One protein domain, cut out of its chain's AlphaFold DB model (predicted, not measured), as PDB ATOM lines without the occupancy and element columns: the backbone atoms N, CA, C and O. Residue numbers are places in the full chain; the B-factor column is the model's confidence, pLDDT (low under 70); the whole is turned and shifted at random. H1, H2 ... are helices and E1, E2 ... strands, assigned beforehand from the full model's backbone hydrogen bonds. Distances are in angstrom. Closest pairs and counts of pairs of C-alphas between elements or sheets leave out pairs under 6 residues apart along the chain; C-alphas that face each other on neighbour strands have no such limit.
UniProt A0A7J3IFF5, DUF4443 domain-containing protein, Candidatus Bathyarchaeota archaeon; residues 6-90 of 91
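What this domain is: This is residues 6 to 90 of the 91 residues of the protein "DUF4443 domain-containing protein" of Candidatus Bathyarchaeota archaeon (UniProt A0A7J3IFF5). What shape do these atoms make? A narrow antiparallel sheet runs through the middle, with H1 and H4 side by side over one face at the end where E1 begins and E3 ends, while H2 and H3 sit near E2 at its other end. What are the numbers? The 85 printed residues form a mixed domain, H1 E1 E2 H2 H3 E3 H4 along the chain, with sheet order E2 E1 E3. It is compact, with a radius of gyration of the C-alphas of 12.3 A and spans of 32 by 24 by 20 A.

Where its parts are: Where are the strands? E1 is residues 25 to 32, 23.0 A long, from C-alpha 25 at (4.953, -27.002, -36.352); E2 is 35 to 37, 6.2 A, and E3 is 67 to 72, 16.7 A. Where are the helices? H1 is 12 to 20, 12.0 A; H2 is 45 to 48, 5.1 A; H3 is 50 to 60, 15.5 A; H4 is 76 to 88, 18.3 A, ending at C-alpha 88 (3.721, -13.453, -43.142).

How they stand to each other: How do the strands pair? Between the antiparallel neighbours E1 and E3, N 27 and O 70 are within hydrogen-bond range at 2.8 A, and between E1 and E2, a hairpin of antiparallel neighbours, N 30 and O 37 are within hydrogen-bond range at 2.8 A. E2, H2 H3, E3 form a split strand-helix-strand unit, two same-way strands with E1 between them, its crossover left-handed. Which helices are on the sheet? H1 and H4 lie on the same face, making two layers, helices on one side of a sheet, at heights of 6.4 A and 7.1 A; on the local plane H1 is only just slantwise to E1 at 32 degrees, and H4 only just to E3 at 30.2 degrees. They touch at Ala 18 and Gly 82, their closest C-alphas, 4.0 A apart, at a steep tilt of 42 degrees, opposite ways. What of H2 and H3? Both only graze the sheet and touch only at the corner, the closest C-alphas being those of Glu 46 and Phe 53, 5.2 A apart; H3 and H4 are apart. In H1, H3 and H4 every O i to N i+4 pair is within hydrogen-bond range, and H2 is too short for one.

The domain as a whole: How large is it? The two C-alphas farthest apart, those of Asp 33 and Thr 75, are 34.2 A apart. Is anything missing or doubtful? The printed part has no cut, no link is long, and no printed residue has a pLDDT under 70.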
ATOM      1  N   GLU A   6       5.269 -19.092 -55.945       92.56
ATOM      2  CA  GLU A   6       6.658 -18.837 -56.364       92.56
ATOM      3  C   GLU A   6       7.565 -18.326 -55.238       92.56
ATOM      4  O   GLU A   6       8.792 -18.390 -55.335       92.56
ATOM      5  N   ARG A   7       6.975 -17.823 -54.151       91.81
ATOM      6  CA  ARG A   7       7.711 -17.313 -52.990       91.81
ATOM      7  C   ARG A   7       8.049 -18.409 -51.981       91.81
ATOM      8  O   ARG A   7       8.898 -18.209 -51.116       91.81
ATOM      9  N   VAL A   8       7.407 -19.571 -52.096       92.88
ATOM     10  CA  VAL A   8       7.664 -20.728 -51.241       92.88
ATOM     11  C   VAL A   8       8.751 -21.586 -51.881       92.88
ATOM     12  O   VAL A   8       8.561 -22.148 -52.955       92.88
ATOM     13  N   LYS A   9       9.895 -21.713 -51.201       90.25
ATOM     14  CA  LYS A   9      11.016 -22.546 -51.664       90.25
ATOM     15  C   LYS A   9      10.952 -23.951 -51.080       90.25
ATOM     16  O   LYS A   9      10.734 -24.918 -51.800       90.25
ATOM     17  N   SER A  10      11.156 -24.056 -49.768       92.50
ATOM     18  CA  SER A  10      11.264 -25.345 -49.076       92.50
ATOM     19  C   SER A  10      10.123 -25.606 -48.092       92.50
ATOM     20  O   SER A  10       9.923 -26.741 -47.678       92.50
ATOM     21  N   GLY A  11       9.389 -24.565 -47.687       93.12
ATOM     22  CA  GLY A  11       8.405 -24.653 -46.607       93.12
ATOM     23  C   GLY A  11       9.026 -24.636 -45.204       93.12
ATOM     24  O   GLY A  11       8.298 -24.459 -44.225       93.12
ATOM     25  N   ILE A  12      10.353 -24.779 -45.088       95.44
ATOM     26  CA  ILE A  12      11.080 -24.736 -43.811       95.44
ATOM     27  C   ILE A  12      11.023 -23.329 -43.223       95.44
ATOM     28  O   ILE A  12      10.775 -23.184 -42.032       95.44
ATOM     29  N   GLU A  13      11.158 -22.295 -44.053       95.69
ATOM     30  CA  GLU A  13      11.109 -20.900 -43.612       95.69
ATOM     31  C   GLU A  13       9.764 -20.567 -42.942       95.69
ATOM     32  O   GLU A  13       9.707 -19.902 -41.908       95.69
ATOM     33  N   GLN A  14       8.665 -21.087 -43.495       97.31
ATOM     34  CA  GLN A  14       7.320 -20.954 -42.931       97.31
ATOM     35  C   GLN A  14       7.161 -21.740 -41.627       97.31
ATOM     36  O   GLN A  14       6.576 -21.236 -40.668       97.31
ATOM     37  N   ARG A  15       7.693 -22.966 -41.568       96.44
ATOM     38  CA  ARG A  15       7.678 -23.777 -40.347       96.44
ATOM     39  C   ARG A  15       8.431 -23.088 -39.218       96.44
ATOM     40  O   ARG A  15       7.901 -22.998 -38.115       96.44
ATOM     41  N   ASP A  16       9.635 -22.605 -39.488       97.31
ATOM     42  CA  ASP A  16      10.488 -21.986 -38.481       97.31
ATOM     43  C   ASP A  16       9.861 -20.669 -37.986       97.31
ATOM     44  O   ASP A  16       9.823 -20.429 -36.777       97.31
ATOM     45  N   ALA A  17       9.242 -19.882 -38.880       96.94
ATOM     46  CA  ALA A  17       8.445 -18.714 -38.503       96.94
ATOM     47  C   ALA A  17       7.267 -19.082 -37.580       96.94
ATOM     48  O   ALA A  17       7.105 -18.467 -36.526       96.94
ATOM     49  N   ALA A  18       6.486 -20.116 -37.908       97.62
ATOM     50  CA  ALA A  18       5.384 -20.573 -37.056       97.62
ATOM     51  C   ALA A  18       5.868 -21.075 -35.685       97.62
ATOM     52  O   ALA A  18       5.284 -20.749 -34.650       97.62
ATOM     53  N   VAL A  19       6.942 -21.867 -35.660       97.50
ATOM     54  CA  VAL A  19       7.496 -22.432 -34.420       97.50
ATOM     55  C   VAL A  19       8.070 -21.337 -33.522       97.50
ATOM     56  O   VAL A  19       7.888 -21.395 -32.307       97.50
ATOM     57  N   SER A  20       8.680 -20.297 -34.102       96.69
ATOM     58  CA  SER A  20       9.274 -19.182 -33.346       96.69
ATOM     59  C   SER A  20       8.281 -18.445 -32.435       96.69
ATOM     60  O   SER A  20       8.682 -17.878 -31.421       96.69
ATOM     61  N   ILE A  21       6.985 -18.506 -32.749       96.00
ATOM     62  CA  ILE A  21       5.908 -17.868 -31.978       96.00
ATOM     63  C   ILE A  21       5.045 -18.871 -31.196       96.00
ATOM     64  O   ILE A  21       3.972 -18.533 -30.695       96.00
ATOM     65  N   GLY A  22       5.514 -20.114 -31.063       93.75
ATOM     66  CA  GLY A  22       4.915 -21.114 -30.181       93.75
ATOM     67  C   GLY A  22       3.985 -22.124 -30.853       93.75
ATOM     68  O   GLY A  22       3.289 -22.848 -30.135       93.75
ATOM     69  N   ALA A  23       3.973 -22.219 -32.187       97.50
ATOM     70  CA  ALA A  23       3.427 -23.404 -32.841       97.50
ATOM     71  C   ALA A  23       4.332 -24.621 -32.584       97.50
ATOM     72  O   ALA A  23       5.547 -24.498 -32.450       97.50
ATOM     73  N   LYS A  24       3.751 -25.822 -32.559       97.44
ATOM     74  CA  LYS A  24       4.519 -27.078 -32.569       97.44
ATOM     75  C   LYS A  24       5.121 -27.367 -33.938       97.44
ATOM     76  O   LYS A  24       6.145 -28.033 -34.036       97.44
ATOM     77  N   GLY A  25       4.474 -26.879 -34.990       95.75
ATOM     78  CA  GLY A  25       4.953 -27.002 -36.352       95.75
ATOM     79  C   GLY A  25       4.023 -26.321 -37.343       95.75
ATOM     80  O   GLY A  25       2.923 -25.872 -37.006       95.75
ATOM     81  N   ALA A  26       4.477 -26.278 -38.588       96.88
ATOM     82  CA  ALA A  26       3.641 -25.967 -39.730       96.88
ATOM     83  C   ALA A  26       4.098 -26.765 -40.953       96.88
ATOM     84  O   ALA A  26       5.276 -27.103 -41.085       96.88
ATOM     85  N   VAL A  27       3.145 -27.068 -41.826       96.06
ATOM     86  CA  VAL A  27       3.360 -27.664 -43.142       96.06
ATOM     87  C   VAL A  27       2.870 -26.671 -44.182       96.06
ATOM     88  O   VAL A  27       1.742 -26.181 -44.093       96.06
ATOM     89  N   THR A  28       3.721 -26.403 -45.166       96.75
ATOM     90  CA  THR A  28       3.430 -25.507 -46.285       96.75
ATOM     91  C   THR A  28       3.297 -26.336 -47.548       96.75
ATOM     92  O   THR A  28       4.157 -27.161 -47.850       96.75
ATOM     93  N   MET A  29       2.207 -26.124 -48.273       96.69
ATOM     94  CA  MET A  29       1.863 -26.859 -49.483       96.69
ATOM     95  C   MET A  29       1.507 -25.877 -50.589       96.69
ATOM     96  O   MET A  29       1.026 -24.780 -50.316       96.69
ATOM     97  N   ILE A  30       1.730 -26.271 -51.833       96.88
ATOM     98  CA  ILE A  30       1.473 -25.456 -53.018       96.88
ATOM     99  C   ILE A  30       0.466 -26.200 -53.882       96.88
ATOM    100  O   ILE A  30       0.655 -27.386 -54.148       96.88
ATOM    101  N   PHE A  31      -0.588 -25.521 -54.324       96.50
ATOM    102  CA  PHE A  31      -1.470 -26.044 -55.356       96.50
ATOM    103  C   PHE A  31      -0.931 -25.630 -56.727       96.50
ATOM    104  O   PHE A  31      -0.849 -24.439 -57.029       96.50
ATOM    105  N   LYS A  32      -0.493 -26.605 -57.524       94.38
ATOM    106  CA  LYS A  32       0.062 -26.389 -58.862       94.38
ATOM    107  C   LYS A  32      -0.266 -27.560 -59.785       94.38
ATOM    108  O   LYS A  32      -0.172 -28.710 -59.364       94.38
ATOM    109  N   ASP A  33      -0.604 -27.276 -61.038       91.75
ATOM    110  CA  ASP A  33      -0.918 -28.260 -62.078       91.75
ATOM    111  C   ASP A  33      -2.024 -29.234 -61.627       91.75
ATOM    112  O   ASP A  33      -1.962 -30.443 -61.865       91.75
ATOM    113  N   ASN A  34      -3.034 -28.697 -60.929       89.06
ATOM    114  CA  ASN A  34      -4.135 -29.446 -60.311       89.06
ATOM    115  C   ASN A  34      -3.688 -30.488 -59.261       89.06
ATOM    116  O   ASN A  34      -4.375 -31.483 -59.023       89.06
ATOM    117  N   LYS A  35      -2.529 -30.270 -58.632       94.69
ATOM    118  CA  LYS A  35      -1.961 -31.127 -57.586       94.69
ATOM    119  C   LYS A  35      -1.588 -30.312 -56.362       94.69
ATOM    120  O   LYS A  35      -1.186 -29.159 -56.467       94.69
ATOM    121  N   ILE A  36      -1.650 -30.943 -55.193       96.44
ATOM    122  CA  ILE A  36      -1.039 -30.393 -53.982       96.44
ATOM    123  C   ILE A  36       0.377 -30.962 -53.862       96.44
ATOM    124  O   ILE A  36       0.564 -32.177 -53.809       96.44
ATOM    125  N   VAL A  37       1.360 -30.072 -53.799       96.50
ATOM    126  CA  VAL A  37       2.785 -30.369 -53.647       96.50
ATOM    127  C   VAL A  37       3.229 -29.945 -52.252       96.50
ATOM    128  O   VAL A  37       2.973 -28.817 -51.832       96.50
ATOM    129  N   ILE A  38       3.938 -30.822 -51.544       95.38
ATOM    130  CA  ILE A  38       4.682 -30.484 -50.330       95.38
ATOM    131  C   ILE A  38       6.169 -30.410 -50.702       95.38
ATOM    132  O   ILE A  38       6.778 -31.462 -50.937       95.38
ATOM    133  N   PRO A  39       6.781 -29.212 -50.759       92.69
ATOM    134  CA  PRO A  39       8.184 -29.072 -51.135       92.69
ATOM    135  C   PRO A  39       9.096 -29.981 -50.298       92.69
ATOM    136  O   PRO A  39       9.031 -29.994 -49.072       92.69
ATOM    137  N   GLY A  40       9.916 -30.794 -50.970       89.56
ATOM    138  CA  GLY A  40      10.846 -31.729 -50.326       89.56
ATOM    139  C   GLY A  40      10.227 -32.986 -49.696       89.56
ATOM    140  O   GLY A  40      10.978 -33.824 -49.206       89.56
ATOM    141  N   VAL A  41       8.897 -33.150 -49.718       92.06
ATOM    142  CA  VAL A  41       8.209 -34.295 -49.085       92.06
ATOM    143  C   VAL A  41       7.348 -35.077 -50.076       92.06
ATOM    144  O   VAL A  41       7.417 -36.302 -50.098       92.06
ATOM    145  N   SER A  42       6.535 -34.403 -50.891       93.81
ATOM    146  CA  SER A  42       5.631 -35.060 -51.842       93.81
ATOM    147  C   SER A  42       5.364 -34.167 -53.047       93.81
ATOM    148  O   SER A  42       5.045 -32.991 -52.901       93.81
ATOM    149  N   ALA A  43       5.470 -34.736 -54.246       94.25
ATOM    150  CA  ALA A  43       5.112 -34.060 -55.493       94.25
ATOM    151  C   ALA A  43       3.633 -34.256 -55.876       94.25
ATOM    152  O   ALA A  43       3.163 -33.637 -56.828       94.25
ATOM    153  N   ASP A  44       2.917 -35.143 -55.179       95.25
ATOM    154  CA  ASP A  44       1.529 -35.487 -55.477       95.25
ATOM    155  C   ASP A  44       0.823 -35.993 -54.210       95.25
ATOM    156  O   ASP A  44       0.861 -37.180 -53.866       95.25
ATOM    157  N   LEU A  45       0.182 -35.068 -53.491       95.81
ATOM    158  CA  LEU A  45      -0.505 -35.386 -52.241       95.81
ATOM    159  C   LEU A  45      -1.694 -36.329 -52.444       95.81
ATOM    160  O   LEU A  45      -2.029 -37.075 -51.527       95.81
ATOM    161  N   GLU A  46      -2.348 -36.303 -53.609       95.88
ATOM    162  CA  GLU A  46      -3.469 -37.201 -53.888       95.88
ATOM    163  C   GLU A  46      -2.999 -38.656 -53.885       95.88
ATOM    164  O   GLU A  46      -3.645 -39.518 -53.286       95.88
ATOM    165  N   ARG A  47      -1.838 -38.917 -54.494       95.44
ATOM    166  CA  ARG A  47      -1.247 -40.253 -54.531       95.44
ATOM    167  C   ARG A  47      -0.670 -40.677 -53.183       95.44
ATOM    168  O   ARG A  47      -0.909 -41.800 -52.744       95.44
ATOM    169  N   ASP A  48       0.106 -39.803 -52.547       95.69
ATOM    170  CA  ASP A  48       0.896 -40.177 -51.371       95.69
ATOM    171  C   ASP A  48       0.063 -40.098 -50.068       95.69
ATOM    172  O   ASP A  48       0.238 -40.912 -49.160       95.69
ATOM    173  N   TYR A  49      -0.889 -39.157 -49.984       94.81
ATOM    174  CA  TYR A  49      -1.739 -38.908 -48.809       94.81
ATOM    175  C   TYR A  49      -3.207 -38.615 -49.198       94.81
ATOM    176  O   TYR A  49      -3.749 -37.549 -48.873       94.81
ATOM    177  N   PRO A  50      -3.922 -39.577 -49.813       95.12
ATOM    178  CA  PRO A  50      -5.243 -39.359 -50.419       95.12
ATOM    179  C   PRO A  50      -6.307 -38.823 -49.454       95.12
ATOM    180  O   PRO A  50      -7.216 -38.098 -49.855       95.12
ATOM    181  N   LYS A  51      -6.221 -39.174 -48.163       95.62
ATOM    182  CA  LYS A  51      -7.146 -38.659 -47.139       95.62
ATOM    183  C   LYS A  51      -6.939 -37.164 -46.889       95.62
ATOM    184  O   LYS A  51      -7.916 -36.427 -46.836       95.62
ATOM    185  N   ALA A  52      -5.685 -36.727 -46.766       93.50
ATOM    186  CA  ALA A  52      -5.356 -35.321 -46.550       93.50
ATOM    187  C   ALA A  52      -5.748 -34.479 -47.769       93.50
ATOM    188  O   ALA A  52      -6.379 -33.440 -47.609       93.50
ATOM    189  N   PHE A  53      -5.462 -34.973 -48.979       95.00
ATOM    190  CA  PHE A  53      -5.858 -34.311 -50.221       95.00
ATOM    191  C   PHE A  53      -7.368 -34.045 -50.283       95.00
ATOM    192  O   PHE A  53      -7.784 -32.904 -50.480       95.00
ATOM    193  N   LYS A  54      -8.198 -35.071 -50.043       94.81
ATOM    194  CA  LYS A  54      -9.664 -34.931 -50.065       94.81
ATOM    195  C   LYS A  54     -10.174 -33.903 -49.059       94.81
ATOM    196  O   LYS A  54     -11.045 -33.106 -49.394       94.81
ATOM    197  N   GLU A  55      -9.634 -33.914 -47.843       95.06
ATOM    198  CA  GLU A  55     -10.016 -32.956 -46.803       95.06
ATOM    199  C   GLU A  55      -9.627 -31.522 -47.177       95.06
ATOM    200  O   GLU A  55     -10.459 -30.621 -47.092       95.06
ATOM    201  N   ILE A  56      -8.404 -31.310 -47.668       94.12
ATOM    202  CA  ILE A  56      -7.927 -29.979 -48.067       94.12
ATOM    203  C   ILE A  56      -8.744 -29.435 -49.243       94.12
ATOM    204  O   ILE A  56      -9.209 -28.296 -49.182       94.12
ATOM    205  N   MET A  57      -8.975 -30.248 -50.278       93.56
ATOM    206  CA  MET A  57      -9.775 -29.845 -51.439       93.56
ATOM    207  C   MET A  57     -11.204 -29.476 -51.043       93.56
ATOM    208  O   MET A  57     -11.722 -28.471 -51.520       93.56
ATOM    209  N   ARG A  58     -11.823 -30.241 -50.133       94.88
ATOM    210  CA  ARG A  58     -13.179 -29.965 -49.638       94.88
ATOM    211  C   ARG A  58     -13.263 -28.665 -48.838       94.88
ATOM    212  O   ARG A  58     -14.268 -27.971 -48.926       94.88
ATOM    213  N   LEU A  59     -12.260 -28.384 -48.008       93.19
ATOM    214  CA  LEU A  59     -12.290 -27.254 -47.077       93.19
ATOM    215  C   LEU A  59     -11.875 -25.932 -47.723       93.19
ATOM    216  O   LEU A  59     -12.365 -24.887 -47.305       93.19
ATOM    217  N   MET A  60     -10.951 -25.966 -48.687       90.00
ATOM    218  CA  MET A  60     -10.295 -24.751 -49.180       90.00
ATOM    219  C   MET A  60     -10.539 -24.447 -50.658       90.00
ATOM    220  O   MET A  60     -10.379 -23.290 -51.030       90.00
ATOM    221  N   CYS A  61     -10.903 -25.438 -51.485       92.06
ATOM    222  CA  CYS A  61     -11.063 -25.288 -52.942       92.06
ATOM    223  C   CYS A  61      -9.955 -24.423 -53.598       92.06
ATOM    224  O   CYS A  61     -10.272 -23.400 -54.206       92.06
ATOM    225  N   PRO A  62      -8.665 -24.777 -53.423       93.31
ATOM    226  CA  PRO A  62      -7.543 -23.946 -53.858       93.31
ATOM    227  C   PRO A  62      -7.466 -23.812 -55.386       93.31
ATOM    228  O   PRO A  62      -7.861 -24.716 -56.122       93.31
ATOM    229  N   GLU A  63      -6.911 -22.691 -55.845       94.25
ATOM    230  CA  GLU A  63      -6.616 -22.419 -57.256       94.25
ATOM    231  C   GLU A  63      -5.118 -22.551 -57.550       94.25
ATOM    232  O   GLU A  63      -4.281 -22.579 -56.645       94.25
ATOM    233  N   ASP A  64      -4.769 -22.661 -58.833       94.62
ATOM    234  CA  ASP A  64      -3.374 -22.788 -59.259       94.62
ATOM    235  C   ASP A  64      -2.535 -21.593 -58.781       94.62
ATOM    236  O   ASP A  64      -2.911 -20.433 -58.956       94.62
ATOM    237  N   GLY A  65      -1.405 -21.883 -58.136       94.06
ATOM    238  CA  GLY A  65      -0.539 -20.880 -57.519       94.06
ATOM    239  C   GLY A  65      -0.877 -20.548 -56.060       94.06
ATOM    240  O   GLY A  65      -0.156 -19.757 -55.434       94.06
ATOM    241  N   ASP A  66      -1.919 -21.148 -55.481       95.94
ATOM    242  CA  ASP A  66      -2.256 -20.961 -54.072       95.94
ATOM    243  C   ASP A  66      -1.315 -21.740 -53.143       95.94
ATOM    244  O   ASP A  66      -0.862 -22.850 -53.424       95.94
ATOM    245  N   VAL A  67      -1.046 -21.157 -51.976       96.12
ATOM    246  CA  VAL A  67      -0.286 -21.777 -50.885       96.12
ATOM    247  C   VAL A  67      -1.234 -22.140 -49.751       96.12
ATOM    248  O   VAL A  67      -1.977 -21.291 -49.254       96.12
ATOM    249  N   ILE A  68      -1.174 -23.382 -49.289       96.44
ATOM    250  CA  ILE A  68      -1.949 -23.890 -48.159       96.44
ATOM    251  C   ILE A  68      -0.992 -24.086 -46.985       96.44
ATOM    252  O   ILE A  68       0.040 -24.742 -47.118       96.44
ATOM    253  N   ILE A  69      -1.336 -23.524 -45.827       95.94
ATOM    254  CA  ILE A  69      -0.535 -23.632 -44.605       95.94
ATOM    255  C   ILE A  69      -1.384 -24.316 -43.546       95.94
ATOM    256  O   ILE A  69      -2.499 -23.884 -43.260       95.94
ATOM    257  N   VAL A  70      -0.838 -25.370 -42.950       95.50
ATOM    258  CA  VAL A  70      -1.445 -26.060 -41.811       95.50
ATOM    259  C   VAL A  70      -0.489 -25.943 -40.638       95.50
ATOM    260  O   VAL A  70       0.620 -26.466 -40.699       95.50
ATOM    261  N   SER A  71      -0.906 -25.262 -39.572       96.81
ATOM    262  CA  SER A  71      -0.136 -25.150 -38.332       96.81
ATOM    263  C   SER A  71      -0.778 -25.970 -37.218       96.81
ATOM    264  O   SER A  71      -1.997 -26.132 -37.168       96.81
ATOM    265  N   SER A  72       0.052 -26.505 -36.326       96.25
ATOM    266  CA  SER A  72      -0.378 -27.257 -35.151       96.25
ATOM    267  C   SER A  72       0.245 -26.671 -33.888       96.25
ATOM    268  O   SER A  72       1.383 -26.205 -33.899       96.25
ATOM    269  N   ALA A  73      -0.495 -26.693 -32.781       97.50
ATOM    270  CA  ALA A  73      -0.028 -26.240 -31.473       97.50
ATOM    271  C   ALA A  73      -0.850 -26.887 -30.344       97.50
ATOM    272  O   ALA A  73      -1.832 -27.577 -30.607       97.50
ATOM    273  N   ASP A  74      -0.459 -26.653 -29.086       96.25
ATOM    274  CA  ASP A  74      -1.221 -27.101 -27.904       96.25
ATOM    275  C   ASP A  74      -2.556 -26.370 -27.719       96.25
ATOM    276  O   ASP A  74      -3.455 -26.871 -27.050       96.25
ATOM    277  N   THR A  75      -2.680 -25.169 -28.282       97.44
ATOM    278  CA  THR A  75      -3.893 -24.354 -28.199       97.44
ATOM    279  C   THR A  75      -4.254 -23.815 -29.572       97.44
ATOM    280  O   THR A  75      -3.372 -23.532 -30.385       97.44
ATOM    281  N   LEU A  76      -5.553 -23.628 -29.815       96.31
ATOM    282  CA  LEU A  76      -6.048 -23.085 -31.080       96.31
ATOM    283  C   LEU A  76      -5.421 -21.718 -31.386       96.31
ATOM    284  O   LEU A  76      -4.874 -21.535 -32.465       96.31
ATOM    285  N   ALA A  77      -5.384 -20.819 -30.398       96.69
ATOM    286  CA  ALA A  77      -4.784 -19.493 -30.548       96.69
ATOM    287  C   ALA A  77      -3.320 -19.551 -31.022       96.69
ATOM    288  O   ALA A  77      -2.919 -18.795 -31.900       96.69
ATOM    289  N   LYS A  78      -2.510 -20.480 -30.490       97.38
ATOM    290  CA  LYS A  78      -1.116 -20.642 -30.930       97.38
ATOM    291  C   LYS A  78      -1.016 -21.222 -32.341       97.38
ATOM    292  O   LYS A  78      -0.119 -20.831 -33.079       97.38
ATOM    293  N   ALA A  79      -1.913 -22.134 -32.716       97.50
ATOM    294  CA  ALA A  79      -1.954 -22.688 -34.069       97.50
ATOM    295  C   ALA A  79      -2.361 -21.617 -35.095       97.50
ATOM    296  O   ALA A  79      -1.743 -21.507 -36.150       97.50
ATOM    297  N   GLU A  80      -3.345 -20.781 -34.762       96.94
ATOM    298  CA  GLU A  80      -3.770 -19.649 -35.590       96.94
ATOM    299  C   GLU A  80      -2.650 -18.624 -35.756       96.94
ATOM    300  O   GLU A  80      -2.292 -18.284 -36.884       96.94
ATOM    301  N   CYS A  81      -2.034 -18.182 -34.652       97.06
ATOM    302  CA  CYS A  81      -0.883 -17.286 -34.724       97.06
ATOM    303  C   CYS A  81       0.244 -17.918 -35.551       97.06
ATOM    304  O   CYS A  81       0.785 -17.253 -36.430       97.06
ATOM    305  N   GLY A  82       0.547 -19.204 -35.335       97.69
ATOM    306  CA  GLY A  82       1.530 -19.973 -36.101       97.69
ATOM    307  C   GLY A  82       1.286 -19.927 -37.607       97.69
ATOM    308  O   GLY A  82       2.193 -19.612 -38.377       97.69
ATOM    309  N   ALA A  83       0.047 -20.184 -38.030       97.06
ATOM    310  CA  ALA A  83      -0.350 -20.097 -39.431       97.06
ATOM    311  C   ALA A  83      -0.194 -18.671 -39.991       97.06
ATOM    312  O   ALA A  83       0.269 -18.514 -41.120       97.06
ATOM    313  N   LEU A  84      -0.520 -17.638 -39.205       96.81
ATOM    314  CA  LEU A  84      -0.334 -16.237 -39.599       96.81
ATOM    315  C   LEU A  84       1.145 -15.864 -39.747       96.81
ATOM    316  O   LEU A  84       1.497 -15.208 -40.722       96.81
ATOM    317  N   ALA A  85       2.023 -16.297 -38.839       97.19
ATOM    318  CA  ALA A  85       3.459 -16.030 -38.958       97.19
ATOM    319  C   ALA A  85       4.081 -16.740 -40.163       97.19
ATOM    320  O   ALA A  85       4.877 -16.144 -40.886       97.19
ATOM    321  N   ALA A  86       3.678 -17.987 -40.419       96.94
ATOM    322  CA  ALA A  86       4.056 -18.699 -41.635       96.94
ATOM    323  C   ALA A  86       3.564 -17.968 -42.894       96.94
ATOM    324  O   ALA A  86       4.311 -17.826 -43.854       96.94
ATOM    325  N   ALA A  87       2.327 -17.467 -42.895       96.06
ATOM    326  CA  ALA A  87       1.813 -16.679 -44.010       96.06
ATOM    327  C   ALA A  87       2.592 -15.365 -44.193       96.06
ATOM    328  O   ALA A  87       2.896 -14.969 -45.315       96.06
ATOM    329  N   TRP A  88       2.966 -14.703 -43.097       95.38
ATOM    330  CA  TRP A  88       3.721 -13.453 -43.142       95.38
ATOM    331  C   TRP A  88       5.131 -13.637 -43.710       95.38
ATOM    332  O   TRP A  88       5.624 -12.750 -44.396       95.38
ATOM    333  N   SER A  89       5.770 -14.791 -43.489       94.44
ATOM    334  CA  SER A  89       7.110 -15.061 -44.035       94.44
ATOM    335  C   SER A  89       7.142 -15.269 -45.554       94.44
ATOM    336  O   SER A  89       8.217 -15.395 -46.132       94.44
ATOM    337  N   ILE A  90       5.973 -15.324 -46.202       90.75
ATOM    338  CA  ILE A  90       5.820 -15.413 -47.660       90.75
ATOM    339  C   ILE A  90       5.756 -14.009 -48.300       90.75
ATOM    340  O   ILE A  90       5.921 -13.877 -49.516       90.75
TER     341      ILE A  90